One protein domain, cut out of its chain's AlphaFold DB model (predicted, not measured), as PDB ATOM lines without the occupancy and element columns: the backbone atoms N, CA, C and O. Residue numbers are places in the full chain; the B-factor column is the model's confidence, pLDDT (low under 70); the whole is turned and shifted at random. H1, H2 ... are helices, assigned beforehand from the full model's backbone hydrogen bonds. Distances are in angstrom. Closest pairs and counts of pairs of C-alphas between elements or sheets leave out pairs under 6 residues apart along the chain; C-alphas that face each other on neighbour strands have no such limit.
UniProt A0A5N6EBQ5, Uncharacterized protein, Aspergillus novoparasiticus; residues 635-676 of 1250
ATOM      1  N   GLU A 635     102.983 -49.150  39.420       87.12
ATOM      2  CA  GLU A 635     104.288 -48.560  39.800       87.12
ATOM      3  C   GLU A 635     104.293 -47.018  39.798       87.12
ATOM      4  O   GLU A 635     104.864 -46.393  40.691       87.12
ATOM      5  N   LYS A 636     103.609 -46.381  38.834       87.88
ATOM      6  CA  LYS A 636     103.465 -44.913  38.778       87.88
ATOM      7  C   LYS A 636     102.690 -44.368  39.985       87.88
ATOM      8  O   LYS A 636     103.095 -43.364  40.565       87.88
ATOM      9  N   THR A 637     101.591 -45.024  40.346       89.31
ATOM     10  CA  THR A 637     100.731 -44.651  41.474       89.31
ATOM     11  C   THR A 637     101.430 -44.938  42.800       89.31
ATOM     12  O   THR A 637     101.486 -44.068  43.660       89.31
ATOM     13  N   LEU A 638     102.077 -46.101  42.921       88.56
ATOM     14  CA  LEU A 638     102.899 -46.486  44.068       88.56
ATOM     15  C   LEU A 638     104.030 -45.480  44.311       88.56
ATOM     16  O   LEU A 638     104.245 -45.073  45.447       88.56
ATOM     17  N   LYS A 639     104.706 -45.007  43.252       86.81
ATOM     18  CA  LYS A 639     105.715 -43.941  43.363       86.81
ATOM     19  C   LYS A 639     105.124 -42.620  43.863       86.81
ATOM     20  O   LYS A 639     105.794 -41.928  44.623       86.81
ATOM     21  N   HIS A 640     103.899 -42.274  43.462       86.62
ATOM     22  CA  HIS A 640     103.208 -41.067  43.924       86.62
ATOM     23  C   HIS A 640     102.815 -41.183  45.405       86.62
ATOM     24  O   HIS A 640     103.250 -40.368  46.214       86.62
ATOM     25  N   VAL A 641     102.097 -42.243  45.783       86.25
ATOM     26  CA  VAL A 641     101.696 -42.526  47.173       86.25
ATOM     27  C   VAL A 641     102.916 -42.576  48.093       86.25
ATOM     28  O   VAL A 641     102.950 -41.899  49.117       86.25
ATOM     29  N   ALA A 642     103.973 -43.289  47.698       85.00
ATOM     30  CA  ALA A 642     105.197 -43.375  48.488       85.00
ATOM     31  C   ALA A 642     105.955 -42.037  48.600       85.00
ATOM     32  O   ALA A 642     106.643 -41.809  49.592       85.00
ATOM     33  N   GLN A 643     105.839 -41.137  47.617       83.81
ATOM     34  CA  GLN A 643     106.459 -39.810  47.674       83.81
ATOM     35  C   GLN A 643     105.796 -38.905  48.726       83.81
ATOM     36  O   GLN A 643     106.503 -38.127  49.367       83.81
ATOM     37  N   TYR A 644     104.476 -39.010  48.914       80.31
ATOM     38  CA  TYR A 644     103.710 -38.147  49.825       80.31
ATOM     39  C   TYR A 644     103.351 -38.801  51.171       80.31
ATOM     40  O   TYR A 644     103.080 -38.081  52.125       80.31
ATOM     41  N   SER A 645     103.423 -40.134  51.296       83.62
ATOM     42  CA  SER A 645     103.084 -40.860  52.531       83.62
ATOM     43  C   SER A 645     103.850 -40.343  53.767       83.62
ATOM     44  O   SER A 645     105.085 -40.240  53.723       83.62
ATOM     45  N   PRO A 646     103.169 -40.069  54.898       78.44
ATOM     46  CA  PRO A 646     103.824 -39.721  56.159       78.44
ATOM     47  C   PRO A 646     104.512 -40.931  56.814       78.44
ATOM     48  O   PRO A 646     105.458 -40.749  57.575       78.44
ATOM     49  N   LEU A 647     104.091 -42.158  56.479       84.38
ATOM     50  CA  LEU A 647     104.610 -43.408  57.053       84.38
ATOM     51  C   LEU A 647     106.018 -43.769  56.540       84.38
ATOM     52  O   LEU A 647     106.689 -44.622  57.120       84.38
ATOM     53  N   LEU A 648     106.484 -43.136  55.453       85.38
ATOM     54  CA  LEU A 648     107.779 -43.427  54.834       85.38
ATOM     55  C   LEU A 648     108.851 -42.380  55.194       85.38
ATOM     56  O   LEU A 648     108.704 -41.201  54.845       85.38
ATOM     57  N   PRO A 649     109.979 -42.792  55.811       83.25
ATOM     58  CA  PRO A 649     111.080 -41.887  56.124       83.25
ATOM     59  C   PRO A 649     111.780 -41.312  54.881       83.25
ATOM     60  O   PRO A 649     111.881 -41.940  53.824       83.25
ATOM     61  N   GLU A 650     112.348 -40.113  55.018       82.38
ATOM     62  CA  GLU A 650     112.908 -39.338  53.898       82.38
ATOM     63  C   GLU A 650     114.121 -39.977  53.193       82.38
ATOM     64  O   GLU A 650     114.494 -39.561  52.096       82.38
ATOM     65  N   ASN A 651     114.787 -40.976  53.779       82.94
ATOM     66  CA  ASN A 651     115.787 -41.784  53.065       82.94
ATOM     67  C   ASN A 651     115.129 -42.801  52.112       82.94
ATOM     68  O   ASN A 651     115.598 -42.946  50.984       82.94
ATOM     69  N   VAL A 652     114.026 -43.440  52.519       83.44
ATOM     70  CA  VAL A 652     113.240 -44.373  51.690       83.44
ATOM     71  C   VAL A 652     112.602 -43.624  50.520       83.44
ATOM     72  O   VAL A 652     112.822 -43.991  49.366       83.44
ATOM     73  N   LYS A 653     111.936 -42.491  50.787       86.81
ATOM     74  CA  LYS A 653     111.388 -41.595  49.748       86.81
ATOM     75  C   LYS A 653     112.428 -41.194  48.704       86.81
ATOM     76  O   LYS A 653     112.183 -41.326  47.506       86.81
ATOM     77  N   ARG A 654     113.627 -40.770  49.131       84.50
ATOM     78  CA  ARG A 654     114.730 -40.449  48.206       84.50
ATOM     79  C   ARG A 654     115.221 -41.671  47.428       84.50
ATOM     80  O   ARG A 654     115.466 -41.544  46.232       84.50
ATOM     81  N   ALA A 655     115.307 -42.847  48.051       83.12
ATOM     82  CA  ALA A 655     115.698 -44.080  47.367       83.12
ATOM     83  C   ALA A 655     114.681 -44.515  46.289       83.12
ATOM     84  O   ALA A 655     115.100 -45.000  45.236       83.12
ATOM     85  N   ILE A 656     113.379 -44.298  46.516       83.31
ATOM     86  CA  ILE A 656     112.288 -44.520  45.546       83.31
ATOM     87  C   ILE A 656     112.303 -43.452  44.440       83.31
ATOM     88  O   ILE A 656     112.208 -43.769  43.250       83.31
ATOM     89  N   ALA A 657     112.479 -42.177  44.801       80.88
ATOM     90  CA  ALA A 657     112.581 -41.077  43.845       80.88
ATOM     91  C   ALA A 657     113.737 -41.299  42.852       80.88
ATOM     92  O   ALA A 657     113.530 -41.178  41.643       80.88
ATOM     93  N   GLN A 658     114.902 -41.714  43.363       80.06
ATOM     94  CA  GLN A 658     116.133 -42.007  42.615       80.06
ATOM     95  C   GLN A 658     116.179 -43.416  41.985       80.06
ATOM     96  O   GLN A 658     117.197 -43.779  41.398       80.06
ATOM     97  N   ALA A 659     115.122 -44.229  42.102       70.94
ATOM     98  CA  ALA A 659     115.078 -45.547  41.468       70.94
ATOM     99  C   ALA A 659     115.123 -45.428  39.926       70.94
ATOM    100  O   ALA A 659     114.345 -44.642  39.370       70.94
ATOM    101  N   PRO A 660     115.979 -46.198  39.220       73.00
ATOM    102  CA  PRO A 660     115.960 -46.259  37.761       73.00
ATOM    103  C   PRO A 660     114.597 -46.749  37.249       73.00
ATOM    104  O   PRO A 660     114.057 -47.701  37.815       73.00
ATOM    105  N   PRO A 661     114.047 -46.182  36.160       64.31
ATOM    106  CA  PRO A 661     112.710 -46.530  35.672       64.31
ATOM    107  C   PRO A 661     112.581 -47.968  35.134       64.31
ATOM    108  O   PRO A 661     111.474 -48.395  34.829       64.31
ATOM    109  N   GLN A 662     113.683 -48.722  35.015       63.84
ATOM    110  CA  GLN A 662     113.674 -50.152  34.684       63.84
ATOM    111  C   GLN A 662     113.570 -51.091  35.906       63.84
ATOM    112  O   GLN A 662     113.573 -52.305  35.720       63.84
ATOM    113  N   GLN A 663     113.520 -50.579  37.143       71.31
ATOM    114  CA  GLN A 663     113.428 -51.399  38.362       71.31
ATOM    115  C   GLN A 663     112.096 -51.173  39.085       71.31
ATOM    116  O   GLN A 663     111.752 -50.041  39.420       71.31
ATOM    117  N   SER A 664     111.368 -52.262  39.355       80.19
ATOM    118  CA  SER A 664     110.124 -52.243  40.134       80.19
ATOM    119  C   SER A 664     110.387 -51.823  41.582       80.19
ATOM    120  O   SER A 664     111.319 -52.313  42.224       80.19
ATOM    121  N   ILE A 665     109.534 -50.948  42.120       82.62
ATOM    122  CA  ILE A 665     109.572 -50.544  43.529       82.62
ATOM    123  C   ILE A 665     109.246 -51.757  44.416       82.62
ATOM    124  O   ILE A 665     109.954 -52.004  45.391       82.62
ATOM    125  N   LYS A 666     108.258 -52.570  44.017       84.94
ATOM    126  CA  LYS A 666     107.809 -53.785  44.728       84.94
ATOM    127  C   LYS A 666     108.889 -54.867  44.845       84.94
ATOM    128  O   LYS A 666     108.848 -55.681  45.756       84.94
ATOM    129  N   GLN A 667     109.849 -54.892  43.920       81.50
ATOM    130  CA  GLN A 667     110.979 -55.834  43.945       81.50
ATOM    131  C   GLN A 667     112.172 -55.332  44.771       81.50
ATOM    132  O   GLN A 667     113.059 -56.116  45.101       81.50
ATOM    133  N   ARG A 668     112.237 -54.026  45.061       81.56
ATOM    134  CA  ARG A 668     113.402 -53.384  45.692       81.56
ATOM    135  C   ARG A 668     113.249 -53.172  47.199       81.56
ATOM    136  O   ARG A 668     114.259 -53.034  47.886       81.56
ATOM    137  N   PHE A 669     112.017 -53.147  47.695       81.81
ATOM    138  CA  PHE A 669     111.680 -52.972  49.105       81.81
ATOM    139  C   PHE A 669     110.682 -54.063  49.508       81.81
ATOM    140  O   PHE A 669     109.785 -54.377  48.727       81.81
ATOM    141  N   SER A 670     110.824 -54.645  50.702       77.75
ATOM    142  CA  SER A 670     109.811 -55.577  51.223       77.75
ATOM    143  C   SER A 670     108.510 -54.834  51.582       77.75
ATOM    144  O   SER A 670     108.547 -53.613  51.767       77.75
ATOM    145  N   PRO A 671     107.363 -55.527  51.731       74.38
ATOM    146  CA  PRO A 671     106.124 -54.897  52.194       74.38
ATOM    147  C   PRO A 671     106.303 -54.129  53.515       74.38
ATOM    148  O   PRO A 671     105.850 -52.994  53.628       74.38
ATOM    149  N   ASP A 672     107.079 -54.672  54.462       76.88
ATOM    150  CA  ASP A 672     107.403 -54.020  55.747       76.88
ATOM    151  C   ASP A 672     108.207 -52.714  55.594       76.88
ATOM    152  O   ASP A 672     108.253 -51.888  56.502       76.88
ATOM    153  N   GLN A 673     108.874 -52.527  54.451       76.31
ATOM    154  CA  GLN A 673     109.625 -51.317  54.101       76.31
ATOM    155  C   GLN A 673     108.785 -50.313  53.291       76.31
ATOM    156  O   GLN A 673     109.259 -49.206  53.024       76.31
ATOM    157  N   LEU A 674     107.555 -50.681  52.912       80.25
ATOM    158  CA  LEU A 674     106.583 -49.846  52.206       80.25
ATOM    159  C   LEU A 674     105.198 -49.862  52.895       80.25
ATOM    160  O   LEU A 674     104.211 -50.201  52.239       80.25
ATOM    161  N   PRO A 675     105.072 -49.473  54.182       83.12
ATOM    162  CA  PRO A 675     103.763 -49.255  54.794       83.12
ATOM    163  C   PRO A 675     102.980 -48.184  54.015       83.12
ATOM    164  O   PRO A 675     103.296 -46.992  54.057       83.12
ATOM    165  N   LEU A 676     101.963 -48.626  53.269       81.25
ATOM    166  CA  LEU A 676     101.069 -47.753  52.497       81.25
ATOM    167  C   LEU A 676      99.914 -47.206  53.345       81.25
ATOM    168  O   LEU A 676      99.326 -46.192  52.983       81.25
TER     169      LEU A 676
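What this domain is: This is residues 635 to 676 of the 1250 residues of an uncharacterized protein of Aspergillus novoparasiticus (UniProt A0A5N6EBQ5). Two helices, H1 and H2, lie side by side as a hairpin, and a short third helix, H3, sits with the closing residues 669 to 676 over one side of the pair. The printed part has 42 residues with three named helices, in the order H1, H2, H3, and no named strand; the class is all helix. The whole is compact, with a radius of gyration of the C-alphas of 9.2 A, and spans 26 by 18 by 17 A.

Where its parts are: Find C-alpha 635 at (104.288, -48.560, 39.800); from there H1, residues 635 to 644, runs 14.5 A. H2, residues 650 to 657, runs 10.2 A. H3, residues 665 to 668, ends at C-alpha 668, (113.402, -53.384, 45.692).

How they stand to each other: H1 and H2 form a helical hairpin and touch, the closest C-alphas being those of Gln 643 and Lys 653, 5.6 A apart. They run opposite ways at a shallow tilt of 26 degrees. H3 touches H1, closest at the C-alphas of Glu 635 and Ile 665, 6.8 A. In H1 and H2 every O i to N i+4 pair is within hydrogen-bond range; H3 is too short for one.

The domain as a whole: The printed part has no cut and no long link. Confidence is low at residues 661 to 662.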